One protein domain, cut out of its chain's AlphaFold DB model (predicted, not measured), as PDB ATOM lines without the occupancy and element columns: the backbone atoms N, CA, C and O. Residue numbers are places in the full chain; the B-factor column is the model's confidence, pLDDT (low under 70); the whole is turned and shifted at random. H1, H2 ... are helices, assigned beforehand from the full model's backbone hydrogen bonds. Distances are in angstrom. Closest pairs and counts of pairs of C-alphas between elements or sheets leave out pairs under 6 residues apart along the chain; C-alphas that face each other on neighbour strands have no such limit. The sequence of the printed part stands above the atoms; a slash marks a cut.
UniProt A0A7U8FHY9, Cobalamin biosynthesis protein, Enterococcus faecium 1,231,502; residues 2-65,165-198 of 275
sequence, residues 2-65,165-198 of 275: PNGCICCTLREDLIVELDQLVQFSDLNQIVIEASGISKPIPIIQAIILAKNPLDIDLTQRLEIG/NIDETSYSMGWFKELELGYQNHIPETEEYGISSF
ATOM      1  N   PRO A   2     156.095 174.151 134.607       33.75
ATOM      2  CA  PRO A   2     156.113 173.069 133.636       33.75
ATOM      3  C   PRO A   2     157.551 172.577 133.449       33.75
ATOM      4  O   PRO A   2     158.492 173.368 133.433       33.75
ATOM      5  N   ASN A   3     157.686 171.259 133.359       36.91
ATOM      6  CA  ASN A   3     158.923 170.500 133.209       36.91
ATOM      7  C   ASN A   3     159.518 170.666 131.796       36.91
ATOM      8  O   ASN A   3     159.690 169.684 131.082       36.91
ATOM      9  N   GLY A   4     159.762 171.899 131.349       41.78
ATOM     10  CA  GLY A   4     160.390 172.152 130.056       41.78
ATOM     11  C   GLY A   4     161.873 171.798 130.112       41.78
ATOM     12  O   GLY A   4     162.614 172.384 130.899       41.78
ATOM     13  N   CYS A   5     162.317 170.839 129.298       50.47
ATOM     14  CA  CYS A   5     163.742 170.638 129.050       50.47
ATOM     15  C   CYS A   5     164.346 171.941 128.497       50.47
ATOM     16  O   CYS A   5     163.690 172.651 127.736       50.47
ATOM     17  N   ILE A   6     165.604 172.245 128.832       50.41
ATOM     18  CA  ILE A   6     166.312 173.446 128.340       50.41
ATOM     19  C   ILE A   6     166.267 173.531 126.804       50.41
ATOM     20  O   ILE A   6     166.147 174.618 126.249       50.41
ATOM     21  N   CYS A   7     166.296 172.389 126.110       51.06
ATOM     22  CA  CYS A   7     166.139 172.318 124.658       51.06
ATOM     23  C   CYS A   7     164.744 172.755 124.166       51.06
ATOM     24  O   CYS A   7     164.654 173.375 123.111       51.06
ATOM     25  N   CYS A   8     163.670 172.496 124.922       55.75
ATOM     26  CA  CYS A   8     162.317 172.956 124.599       55.75
ATOM     27  C   CYS A   8     162.206 174.474 124.758       55.75
ATOM     28  O   CYS A   8     161.665 175.132 123.877       55.75
ATOM     29  N   THR A   9     162.787 175.035 125.825       60.53
ATOM     30  CA  THR A   9     162.865 176.493 126.009       60.53
ATOM     31  C   THR A   9     163.653 177.142 124.872       60.53
ATOM     32  O   THR A   9     163.180 178.101 124.285       60.53
ATOM     33  N   LEU A  10     164.781 176.553 124.457       70.88
ATOM     34  CA  LEU A  10     165.569 177.059 123.327       70.88
ATOM     35  C   LEU A  10     164.809 177.040 121.988       70.88
ATOM     36  O   LEU A  10     165.022 177.927 121.164       70.88
ATOM     37  N   ARG A  11     163.934 176.053 121.747       79.44
ATOM     38  CA  ARG A  11     163.079 176.020 120.544       79.44
ATOM     39  C   ARG A  11     161.993 177.096 120.588       79.44
ATOM     40  O   ARG A  11     161.761 177.745 119.573       79.44
ATOM     41  N   GLU A  12     161.353 177.291 121.740       82.44
ATOM     42  CA  GLU A  12     160.339 178.339 121.922       82.44
ATOM     43  C   GLU A  12     160.965 179.730 121.778       82.44
ATOM     44  O   GLU A  12     160.465 180.548 121.005       82.44
ATOM     45  N   ASP A  13     162.104 179.957 122.437       84.19
ATOM     46  CA  ASP A  13     162.880 181.193 122.345       84.19
ATOM     47  C   ASP A  13     163.278 181.475 120.889       84.19
ATOM     48  O   ASP A  13     163.079 182.585 120.402       84.19
ATOM     49  N   LEU A  14     163.756 180.462 120.152       87.50
ATOM     50  CA  LEU A  14     164.085 180.609 118.733       87.50
ATOM     51  C   LEU A  14     162.881 181.082 117.908       87.50
ATOM     52  O   LEU A  14     163.027 181.983 117.086       87.50
ATOM     53  N   ILE A  15     161.701 180.485 118.104       88.94
ATOM     54  CA  ILE A  15     160.493 180.850 117.348       88.94
ATOM     55  C   ILE A  15     160.087 182.296 117.647       88.94
ATOM     56  O   ILE A  15     159.773 183.044 116.722       88.94
ATOM     57  N   VAL A  16     160.122 182.697 118.920       88.62
ATOM     58  CA  VAL A  16     159.776 184.061 119.347       88.62
ATOM     59  C   VAL A  16     160.755 185.087 118.774       88.62
ATOM     60  O   VAL A  16     160.322 186.109 118.243       88.62
ATOM     61  N   GLU A  17     162.059 184.817 118.829       90.50
ATOM     62  CA  GLU A  17     163.081 185.702 118.260       90.50
ATOM     63  C   GLU A  17     162.941 185.815 116.735       90.50
ATOM     64  O   GLU A  17     163.011 186.911 116.179       90.50
ATOM     65  N   LEU A  18     162.668 184.705 116.041       91.94
ATOM     66  CA  LEU A  18     162.410 184.728 114.599       91.94
ATOM     67  C   LEU A  18     161.157 185.541 114.251       91.94
ATOM     68  O   LEU A  18     161.206 186.326 113.305       91.94
ATOM     69  N   ASP A  19     160.061 185.409 115.007       90.62
ATOM     70  CA  ASP A  19     158.826 186.174 114.769       90.62
ATOM     71  C   ASP A  19     159.022 187.685 114.972       90.62
ATOM     72  O   ASP A  19     158.443 188.497 114.246       90.62
ATOM     73  N   GLN A  20     159.892 188.076 115.907       90.06
ATOM     74  CA  GLN A  20     160.293 189.472 116.085       90.06
ATOM     75  C   GLN A  20     161.186 189.958 114.937       90.06
ATOM     76  O   GLN A  20     160.977 191.054 114.412       90.06
ATOM     77  N   LEU A  21     162.159 189.146 114.513       90.50
ATOM     78  CA  LEU A  21     163.086 189.498 113.437       90.50
ATOM     79  C   LEU A  21     162.371 189.713 112.098       90.50
ATOM     80  O   LEU A  21     162.700 190.643 111.365       90.50
ATOM     81  N   VAL A  22     161.348 188.921 111.783       89.50
ATOM     82  CA  VAL A  22     160.605 189.079 110.518       89.50
ATOM     83  C   VAL A  22     159.753 190.350 110.450       89.50
ATOM     84  O   VAL A  22     159.228 190.663 109.384       89.50
ATOM     85  N   GLN A  23     159.608 191.100 111.550       87.19
ATOM     86  CA  GLN A  23     158.919 192.399 111.541       87.19
ATOM     87  C   GLN A  23     159.790 193.530 110.971       87.19
ATOM     88  O   GLN A  23     159.269 194.597 110.639       87.19
ATOM     89  N   PHE A  24     161.108 193.336 110.864       88.06
ATOM     90  CA  PHE A  24     162.009 194.343 110.307       88.06
ATOM     91  C   PHE A  24     161.901 194.376 108.776       88.06
ATOM     92  O   PHE A  24     162.144 193.377 108.104       88.06
ATOM     93  N   SER A  25     161.582 195.545 108.209       81.31
ATOM     94  CA  SER A  25     161.326 195.716 106.766       81.31
ATOM     95  C   SER A  25     162.537 195.477 105.862       81.31
ATOM     96  O   SER A  25     162.361 195.173 104.686       81.31
ATOM     97  N   ASP A  26     163.748 195.623 106.400       88.75
ATOM     98  CA  ASP A  26     164.999 195.597 105.630       88.75
ATOM     99  C   ASP A  26     165.753 194.261 105.798       88.75
ATOM    100  O   ASP A  26     166.922 194.135 105.421       88.75
ATOM    101  N   LEU A  27     165.107 193.261 106.409       87.12
ATOM    102  CA  LEU A  27     165.696 191.952 106.656       87.12
ATOM    103  C   LEU A  27     165.541 191.047 105.428       87.12
ATOM    104  O   LEU A  27     164.450 190.579 105.114       87.12
ATOM    105  N   ASN A  28     166.662 190.743 104.772       87.75
ATOM    106  CA  ASN A  28     166.666 189.905 103.566       87.75
ATOM    107  C   ASN A  28     167.026 188.441 103.842       87.75
ATOM    108  O   ASN A  28     166.730 187.572 103.025       87.75
ATOM    109  N   GLN A  29     167.732 188.166 104.942       90.50
ATOM    110  CA  GLN A  29     168.236 186.834 105.247       90.50
ATOM    111  C   GLN A  29     168.528 186.693 106.742       90.50
ATOM    112  O   GLN A  29     169.052 187.615 107.366       90.50
ATOM    113  N   ILE A  30     168.245 185.512 107.290       92.25
ATOM    114  CA  ILE A  30     168.609 185.119 108.653       92.25
ATOM    115  C   ILE A  30     169.621 183.978 108.566       92.25
ATOM    116  O   ILE A  30     169.433 183.029 107.804       92.25
ATOM    117  N   VAL A  31     170.699 184.068 109.343       93.38
ATOM    118  CA  VAL A  31     171.664 182.978 109.527       93.38
ATOM    119  C   VAL A  31     171.572 182.521 110.974       93.38
ATOM    120  O   VAL A  31     171.804 183.309 111.886       93.38
ATOM    121  N   ILE A  32     171.230 181.249 111.172       92.06
ATOM    122  CA  ILE A  32     171.123 180.635 112.496       92.06
ATOM    123  C   ILE A  32     172.391 179.816 112.733       92.06
ATOM    124  O   ILE A  32     172.614 178.802 112.070       92.06
ATOM    125  N   GLU A  33     173.226 180.253 113.674       90.62
ATOM    126  CA  GLU A  33     174.338 179.444 114.173       90.62
ATOM    127  C   GLU A  33     173.813 178.496 115.257       90.62
ATOM    128  O   GLU A  33     173.407 178.926 116.336       90.62
ATOM    129  N   ALA A  34     173.814 177.196 114.968       86.50
ATOM    130  CA  ALA A  34     173.479 176.174 115.950       86.50
ATOM    131  C   ALA A  34     174.724 175.744 116.742       86.50
ATOM    132  O   ALA A  34     175.855 175.824 116.256       86.50
ATOM    133  N   SER A  35     174.520 175.237 117.962       81.19
ATOM    134  CA  SER A  35     175.616 174.657 118.740       81.19
ATOM    135  C   SER A  35     176.244 173.483 117.984       81.19
ATOM    136  O   SER A  35     175.561 172.740 117.285       81.19
ATOM    137  N   GLY A  36     177.545 173.249 118.180       78.12
ATOM    138  CA  GLY A  36     178.257 172.134 117.541       78.12
ATOM    139  C   GLY A  36     177.734 170.742 117.922       78.12
ATOM    140  O   GLY A  36     178.142 169.761 117.308       78.12
ATOM    141  N   ILE A  37     176.849 170.662 118.922       79.81
ATOM    142  CA  ILE A  37     176.161 169.435 119.340       79.81
ATOM    143  C   ILE A  37     174.692 169.368 118.915       79.81
ATOM    144  O   ILE A  37     174.037 168.386 119.222       79.81
ATOM    145  N   SER A  38     174.167 170.395 118.246       83.94
ATOM    146  CA  SER A  38     172.760 170.454 117.848       83.94
ATOM    147  C   SER A  38     172.484 169.628 116.595       83.94
ATOM    148  O   SER A  38     173.326 169.540 115.691       83.94
ATOM    149  N   LYS A  39     171.265 169.091 116.503       86.56
ATOM    150  CA  LYS A  39     170.751 168.458 115.283       86.56
ATOM    151  C   LYS A  39     169.979 169.450 114.402       86.56
ATOM    152  O   LYS A  39     169.200 170.249 114.925       86.56
ATOM    153  N   PRO A  40     170.096 169.364 113.061       89.69
ATOM    154  CA  PRO A  40     169.318 170.211 112.157       89.69
ATOM    155  C   PRO A  40     167.799 169.983 112.235       89.69
ATOM    156  O   PRO A  40     167.041 170.949 112.239       89.69
ATOM    157  N   ILE A  41     167.342 168.725 112.326       90.44
ATOM    158  CA  ILE A  41     165.910 168.358 112.266       90.44
ATOM    159  C   ILE A  41     165.050 169.072 113.323       90.44
ATOM    160  O   ILE A  41     164.082 169.718 112.925       90.44
ATOM    161  N   PRO A  42     165.400 169.046 114.623       88.56
ATOM    162  CA  PRO A  42     164.783 169.880 115.654       88.56
ATOM    163  C   PRO A  42     164.528 171.337 115.272       88.56
ATOM    164  O   PRO A  42     163.442 171.864 115.506       88.56
ATOM    165  N   ILE A  43     165.531 171.990 114.684       89.94
ATOM    166  CA  ILE A  43     165.485 173.411 114.328       89.94
ATOM    167  C   ILE A  43     164.536 173.614 113.145       89.94
ATOM    168  O   ILE A  43     163.696 174.510 113.164       89.94
ATOM    169  N   ILE A  44     164.628 172.747 112.134       91.00
ATOM    170  CA  ILE A  44     163.755 172.777 110.955       91.00
ATOM    171  C   ILE A  44     162.296 172.571 111.376       91.00
ATOM    172  O   ILE A  44     161.424 173.332 110.962       91.00
ATOM    173  N   GLN A  45     162.023 171.582 112.231       89.44
ATOM    174  CA  GLN A  45     160.680 171.330 112.751       89.44
ATOM    175  C   GLN A  45     160.161 172.492 113.592       89.44
ATOM    176  O   GLN A  45     159.001 172.854 113.434       89.44
ATOM    177  N   ALA A  46     160.999 173.112 114.429       88.12
ATOM    178  CA  ALA A  46     160.601 174.287 115.201       88.12
ATOM    179  C   ALA A  46     160.124 175.427 114.286       88.12
ATOM    180  O   ALA A  46     159.092 176.027 114.559       88.12
ATOM    181  N   ILE A  47     160.813 175.675 113.167       89.38
ATOM    182  CA  ILE A  47     160.435 176.721 112.205       89.38
ATOM    183  C   ILE A  47     159.160 176.343 111.435       89.38
ATOM    184  O   ILE A  47     158.251 177.161 111.303       89.38
ATOM    185  N   ILE A  48     159.074 175.109 110.929       88.56
ATOM    186  CA  ILE A  48     157.986 174.675 110.033       88.56
ATOM    187  C   ILE A  48     156.689 174.377 110.791       88.56
ATOM    188  O   ILE A  48     155.597 174.616 110.278       88.56
ATOM    189  N   LEU A  49     156.794 173.860 112.014       85.12
ATOM    190  CA  LEU A  49     155.657 173.440 112.833       85.12
ATOM    191  C   LEU A  49     155.297 174.464 113.918       85.12
ATOM    192  O   LEU A  49     154.390 174.195 114.699       85.12
ATOM    193  N   ALA A  50     155.939 175.642 113.942       78.44
ATOM    194  CA  ALA A  50     155.762 176.696 114.955       78.44
ATOM    195  C   ALA A  50     154.292 177.001 115.309       78.44
ATOM    196  O   ALA A  50     153.963 177.253 116.473       78.44
ATOM    197  N   LYS A  51     153.392 176.909 114.319       76.75
ATOM    198  CA  LYS A  51     151.956 177.164 114.479       76.75
ATOM    199  C   LYS A  51     151.320 176.295 115.565       76.75
ATOM    200  O   LYS A  51     150.451 176.760 116.291       76.75
ATOM    201  N   ASN A  52     151.774 175.055 115.707       70.31
ATOM    202  CA  ASN A  52     151.383 174.163 116.791       70.31
ATOM    203  C   ASN A  52     152.663 173.755 117.534       70.31
ATOM    204  O   ASN A  52     153.333 172.828 117.078       70.31
ATOM    205  N   PRO A  53     153.029 174.429 118.644       68.00
ATOM    206  CA  PRO A  53     152.109 174.801 119.731       68.00
ATOM    207  C   PRO A  53     151.939 176.306 120.030       68.00
ATOM    208  O   PRO A  53     151.185 176.633 120.945       68.00
ATOM    209  N   LEU A  54     152.630 177.213 119.332       72.56
ATOM    210  CA  LEU A  54     152.735 178.626 119.740       72.56
ATOM    211  C   LEU A  54     151.769 179.584 119.021       72.56
ATOM    212  O   LEU A  54     151.777 180.772 119.322       72.56
ATOM    213  N   ASP A  55     150.949 179.095 118.084       80.88
ATOM    214  CA  ASP A  55     150.078 179.905 117.206       80.88
ATOM    215  C   ASP A  55     150.841 180.964 116.377       80.88
ATOM    216  O   ASP A  55     150.281 181.955 115.910       80.88
ATOM    217  N   ILE A  56     152.141 180.736 116.154       82.19
ATOM    218  CA  ILE A  56     153.011 181.566 115.315       82.19
ATOM    219  C   ILE A  56     153.256 180.832 113.998       82.19
ATOM    220  O   ILE A  56     153.865 179.766 113.975       82.19
ATOM    221  N   ASP A  57     152.809 181.399 112.880       85.81
ATOM    222  CA  ASP A  57     153.033 180.825 111.549       85.81
ATOM    223  C   ASP A  57     154.212 181.511 110.842       85.81
ATOM    224  O   ASP A  57     154.041 182.450 110.057       85.81
ATOM    225  N   LEU A  58     155.427 181.037 111.136       87.50
ATOM    226  CA  LEU A  58     156.653 181.536 110.508       87.50
ATOM    227  C   LEU A  58     156.723 181.208 109.010       87.50
ATOM    228  O   LEU A  58     157.343 181.954 108.255       87.50
ATOM    229  N   THR A  59     156.059 180.142 108.555       86.94
ATOM    230  CA  THR A  59     156.163 179.648 107.167       86.94
ATOM    231  C   THR A  59     155.580 180.607 106.129       86.94
ATOM    232  O   THR A  59     155.917 180.531 104.951       86.94
ATOM    233  N   GLN A  60     154.744 181.557 106.556       87.00
ATOM    234  CA  GLN A  60     154.214 182.606 105.681       87.00
ATOM    235  C   GLN A  60     155.228 183.714 105.375       87.00
ATOM    236  O   GLN A  60     155.020 184.489 104.441       87.00
ATOM    237  N   ARG A  61     156.287 183.836 106.184       87.69
ATOM    238  CA  ARG A  61     157.270 184.930 106.109       87.69
ATOM    239  C   ARG A  61     158.712 184.452 105.973       87.69
ATOM    240  O   ARG A  61     159.552 185.226 105.527       87.69
ATOM    241  N   LEU A  62     158.998 183.209 106.350       89.75
ATOM    242  CA  LEU A  62     160.322 182.604 106.296       89.75
ATOM    243  C   LEU A  62     160.316 181.357 105.426       89.75
ATOM    244  O   LEU A  62     159.441 180.501 105.532       89.75
ATOM    245  N   GLU A  63     161.379 181.232 104.645       90.44
ATOM    246  CA  GLU A  63     161.739 180.016 103.934       90.44
ATOM    247  C   GLU A  63     163.144 179.598 104.376       90.44
ATOM    248  O   GLU A  63     164.051 180.424 104.518       90.44
ATOM    249  N   ILE A  64     163.333 178.302 104.615       93.00
ATOM    250  CA  ILE A  64     164.658 177.758 104.904       93.00
ATOM    251  C   ILE A  64     165.399 177.659 103.571       93.00
ATOM    252  O   ILE A  64     164.979 176.924 102.688       93.00
ATOM    253  N   GLY A  65     166.505 178.392 103.420       93.62
ATOM    254  CA  GLY A  65     167.261 178.411 102.163       93.62
ATOM    255  C   GLY A  65     168.213 177.223 101.990       93.62
ATOM    256  O   GLY A  65     168.308 176.651 100.904       93.62
ATOM    257  N   ASN A 165     164.849 171.376 100.600       91.12
ATOM    258  CA  ASN A 165     163.603 170.798 100.127       91.12
ATOM    259  C   ASN A 165     162.885 170.139 101.310       91.12
ATOM    260  O   ASN A 165     163.377 169.163 101.890       91.12
ATOM    261  N   ILE A 166     161.729 170.692 101.681       89.12
ATOM    262  CA  ILE A 166     160.929 170.166 102.786       89.12
ATOM    263  C   ILE A 166     160.352 168.792 102.467       89.12
ATOM    264  O   ILE A 166     160.350 167.940 103.348       89.12
ATOM    265  N   ASP A 167     159.936 168.535 101.227       87.38
ATOM    266  CA  ASP A 167     159.358 167.244 100.861       87.38
ATOM    267  C   ASP A 167     160.400 166.148 101.094       87.38
ATOM    268  O   ASP A 167     160.157 165.220 101.862       87.38
ATOM    269  N   GLU A 168     161.614 166.322 100.561       85.94
ATOM    270  CA  GLU A 168     162.735 165.399 100.788       85.94
ATOM    271  C   GLU A 168     163.055 165.217 102.278       85.94
ATOM    272  O   GLU A 168     163.192 164.088 102.753       85.94
ATOM    273  N   THR A 169     163.135 166.317 103.031       85.88
ATOM    274  CA  THR A 169     163.484 166.281 104.459       85.88
ATOM    275  C   THR A 169     162.401 165.590 105.290       85.88
ATOM    276  O   THR A 169     162.716 164.824 106.203       85.88
ATOM    277  N   SER A 170     161.128 165.810 104.957       86.19
ATOM    278  CA  SER A 170     159.972 165.263 105.675       86.19
ATOM    279  C   SER A 170     159.820 163.747 105.531       86.19
ATOM    280  O   SER A 170     159.216 163.108 106.391       86.19
ATOM    281  N   TYR A 171     160.416 163.155 104.489       85.50
ATOM    282  CA  TYR A 171     160.477 161.704 104.302       85.50
ATOM    283  C   TYR A 171     161.683 161.043 104.986       85.50
ATOM    284  O   TYR A 171     161.815 159.817 104.938       85.50
ATOM    285  N   SER A 172     162.572 161.815 105.617       84.56
ATOM    286  CA  SER A 172     163.739 161.255 106.302       84.56
ATOM    287  C   SER A 172     163.351 160.513 107.585       84.56
ATOM    288  O   SER A 172     162.433 160.899 108.310       84.56
ATOM    289  N   MET A 173     164.090 159.449 107.915       81.56
ATOM    290  CA  MET A 173     163.872 158.693 109.156       81.56
ATOM    291  C   MET A 173     164.048 159.576 110.400       81.56
ATOM    292  O   MET A 173     163.283 159.451 111.356       81.56
ATOM    293  N   GLY A 174     165.021 160.495 110.372       81.44
ATOM    294  CA  GLY A 174     165.259 161.454 111.451       81.44
ATOM    295  C   GLY A 174     164.065 162.378 111.694       81.44
ATOM    296  O   GLY A 174     163.711 162.626 112.845       81.44
ATOM    297  N   TRP A 175     163.389 162.817 110.626       86.31
ATOM    298  CA  TRP A 175     162.168 163.613 110.732       86.31
ATOM    299  C   TRP A 175     161.037 162.853 111.432       86.31
ATOM    300  O   TRP A 175     160.453 163.374 112.383       86.31
ATOM    301  N   PHE A 176     160.758 161.614 111.010       85.75
ATOM    302  CA  PHE A 176     159.720 160.788 111.640       85.75
ATOM    303  C   PHE A 176     160.033 160.473 113.101       85.75
ATOM    304  O   PHE A 176     159.152 160.616 113.944       85.75
ATOM    305  N   LYS A 177     161.285 160.115 113.419       84.25
ATOM    306  CA  LYS A 177     161.722 159.848 114.798       84.25
ATOM    307  C   LYS A 177     161.448 161.050 115.705       84.25
ATOM    308  O   LYS A 177     160.918 160.887 116.799       84.25
ATOM    309  N   GLU A 178     161.781 162.254 115.244       84.69
ATOM    310  CA  GLU A 178     161.548 163.480 116.010       84.69
ATOM    311  C   GLU A 178     160.047 163.801 116.144       84.69
ATOM    312  O   GLU A 178     159.591 164.174 117.225       84.69
ATOM    313  N   LEU A 179     159.251 163.581 115.087       85.69
ATOM    314  CA  LEU A 179     157.794 163.745 115.145       85.69
ATOM    315  C   LEU A 179     157.123 162.774 116.127       85.69
ATOM    316  O   LEU A 179     156.208 163.177 116.844       85.69
ATOM    317  N   GLU A 180     157.547 161.508 116.149       84.75
ATOM    318  CA  GLU A 180     156.995 160.472 117.030       84.75
ATOM    319  C   GLU A 180     157.306 160.736 118.506       84.75
ATOM    320  O   GLU A 180     156.435 160.555 119.357       84.75
ATOM    321  N   LEU A 181     158.527 161.193 118.812       81.69
ATOM    322  CA  LEU A 181     158.882 161.666 120.154       81.69
ATOM    323  C   LEU A 181     157.996 162.855 120.550       81.69
ATOM    324  O   LEU A 181     157.492 162.934 121.675       81.69
ATOM    325  N   GLY A 182     157.759 163.750 119.591       75.56
ATOM    326  CA  GLY A 182     156.958 164.947 119.764       75.56
ATOM    327  C   GLY A 182     157.719 166.058 120.486       75.56
ATOM    328  O   GLY A 182     158.670 165.830 121.233       75.56
ATOM    329  N   TYR A 183     157.247 167.292 120.292       69.56
ATOM    330  CA  TYR A 183     157.927 168.518 120.725       69.56
ATOM    331  C   TYR A 183     158.362 168.524 122.203       69.56
ATOM    332  O   TYR A 183     159.425 169.039 122.530       69.56
ATOM    333  N   GLN A 184     157.554 167.945 123.099       73.19
ATOM    334  CA  GLN A 184     157.806 167.963 124.546       73.19
ATOM    335  C   GLN A 184     158.728 166.843 125.043       73.19
ATOM    336  O   GLN A 184     159.289 166.987 126.126       73.19
ATOM    337  N   ASN A 185     158.889 165.751 124.286       77.75
ATOM    338  CA  ASN A 185     159.692 164.597 124.709       77.75
ATOM    339  C   ASN A 185     161.000 164.473 123.920       77.75
ATOM    340  O   ASN A 185     161.613 163.404 123.912       77.75
ATOM    341  N   HIS A 186     161.426 165.543 123.243       78.25
ATOM    342  CA  HIS A 186     162.735 165.569 122.614       78.25
ATOM    343  C   HIS A 186     163.826 165.366 123.668       78.25
ATOM    344  O   HIS A 186     163.907 166.096 124.660       78.25
ATOM    345  N   ILE A 187     164.680 164.378 123.423       78.62
ATOM    346  CA  ILE A 187     165.840 164.097 124.257       78.62
ATOM    347  C   ILE A 187     166.924 165.105 123.858       78.62
ATOM    348  O   ILE A 187     167.314 165.119 122.691       78.62
ATOM    349  N   PRO A 188     167.414 165.955 124.780       81.50
ATOM    350  CA  PRO A 188     168.495 166.882 124.471       81.50
ATOM    351  C   PRO A 188     169.717 166.139 123.927       81.50
ATOM    352  O   PRO A 188     170.079 165.079 124.441       81.50
ATOM    353  N   GLU A 189     170.437 166.729 122.974       81.94
ATOM    354  CA  GLU A 189     171.617 166.089 122.378       81.94
ATOM    355  C   GLU A 189     172.719 165.799 123.409       81.94
ATOM    356  O   GLU A 189     173.490 164.854 123.267       81.94
ATOM    357  N   THR A 190     172.773 166.577 124.493       78.50
ATOM    358  CA  THR A 190     173.661 166.319 125.634       78.50
ATOM    359  C   THR A 190     173.379 164.987 126.325       78.50
ATOM    360  O   THR A 190     174.299 164.357 126.835       78.50
ATOM    361  N   GLU A 191     172.116 164.567 126.370       81.38
ATOM    362  CA  GLU A 191     171.703 163.292 126.956       81.38
ATOM    363  C   GLU A 191     171.794 162.167 125.923       81.38
ATOM    364  O   GLU A 191     172.388 161.134 126.215       81.38
ATOM    365  N   GLU A 192     171.300 162.392 124.699       78.19
ATOM    366  CA  GLU A 192     171.322 161.384 123.627       78.19
ATOM    367  C   GLU A 192     172.746 160.937 123.268       78.19
ATOM    368  O   GLU A 192     172.961 159.767 122.962       78.19
ATOM    369  N   TYR A 193     173.715 161.852 123.335       76.50
ATOM    370  CA  TYR A 193     175.116 161.583 123.007       76.50
ATOM    371  C   TYR A 193     176.054 161.648 124.221       76.50
ATOM    372  O   TYR A 193     177.262 161.798 124.052       76.50
ATOM    373  N   GLY A 194     175.527 161.651 125.450       75.12
ATOM    374  CA  GLY A 194     176.361 161.687 126.659       75.12
ATOM    375  C   GLY A 194     177.313 162.895 126.754       75.12
ATOM    376  O   GLY A 194     178.310 162.858 127.484       75.12
ATOM    377  N   ILE A 195     177.044 163.980 126.020       78.38
ATOM    378  CA  ILE A 195     177.890 165.174 126.000       78.38
ATOM    379  C   ILE A 195     177.495 166.083 127.159       78.38
ATOM    380  O   ILE A 195     176.447 166.720 127.145       78.38
ATOM    381  N   SER A 196     178.383 166.230 128.138       81.25
ATOM    382  CA  SER A 196     178.204 167.184 129.234       81.25
ATOM    383  C   SER A 196     179.142 168.382 129.109       81.25
ATOM    384  O   SER A 196     180.213 168.319 128.504       81.25
ATOM    385  N   SER A 197     178.724 169.507 129.684       84.06
ATOM    386  CA  SER A 197     179.527 170.726 129.784       84.06
ATOM    387  C   SER A 197     179.666 171.125 131.247       84.06
ATOM    388  O   SER A 197     178.720 171.016 132.023       84.06
ATOM    389  N   PHE A 198     180.838 171.625 131.627       88.12
ATOM    390  CA  PHE A 198     181.079 172.167 132.960       88.12
ATOM    391  C   PHE A 198     181.895 173.454 132.867       88.12
ATOM    392  O   PHE A 198     182.635 173.674 131.909       88.12
TER     393      PHE A 198
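What this domain is: This is residues 2 to 65 and 165 to 198 of the 275 residues of the protein "Cobalamin biosynthesis protein" of Enterococcus faecium 1,231,502 (UniProt A0A7U8FHY9). Three helices form a loose, stepped stack in which H2 sits between the long H1 on one side and H5 on the other, each crossing H2 steeply, while H1 and H5 stay apart. After H1 a long unnamed stretch, residues 22 to 39, folds back past the length of H1 to the beginning of H2; three short helices, H3, H4 and H6, lie around the stack and touch no helix. The printed part has 98 residues with six named helices, in the order H1 to H6, and no named strand. The class is all helix, although under half of the residues, 48 of 98, are in named elements. The whole is compact, with a radius of gyration of the C-alphas of 14.0 A and spans of 42 by 34 by 27 A.

How they stand to each other: H1, residues 6 to 21, touches H2, residues 40 to 49, with residues 11 to 15 of H1 alone. Their closest C-alphas, those of Arg 11 and Ala 46, are 6.1 A apart. The two run the same way at a steep tilt of 55 degrees. H2 also touches H5, residues 173 to 181, the closest C-alphas being those of Ile 41 and Trp 175 at 6.2 A. These two run the same way at a steep tilt of 60 degrees. H1 and H5 are apart. H3, residues 51 to 54, is close to H1 but not clearly touching, with the C-alphas of Glu 12 and Leu 54 the closest at 7.9 A; H2 and H3 meet only through their link. H4, residues 166 to 170, is near H2. It is close to H5 but not clearly touching, the C-alphas of Thr 169 and Trp 175 being the closest at 6.9 A. H6, residues 189 to 192, is apart from the other helices. In H1, H2, H4 and H5 every O i to N i+4 pair is within hydrogen-bond range; H3 and H6, of four residues each, are too short for such a pair.

Where its parts are: H1 begins at C-alpha 6 (166.312, 173.446, 128.340) and measures 22.1 A from first to last C-alpha. H2 measures 14.1 A and begins at C-alpha 40 (169.318, 170.211, 112.157). H3 measures 5.5 A, H4 5.8 A and H5 12.4 A. H6 measures 4.9 A and ends at C-alpha 192 (171.322, 161.384, 123.627).

The domain as a whole: The C-alphas farthest apart, those of Ser 25 and Gly 194, are 42.2 A from each other. Residues 66 to 164 are not printed, and C-alphas 65 and 165 are 8.7 A apart across this cut. The link from H1 to H2 is long, with 18 residues. The mean pLDDT of the printed part is 81.5; it is under 70 at residues 2 to 9, 53 and 183.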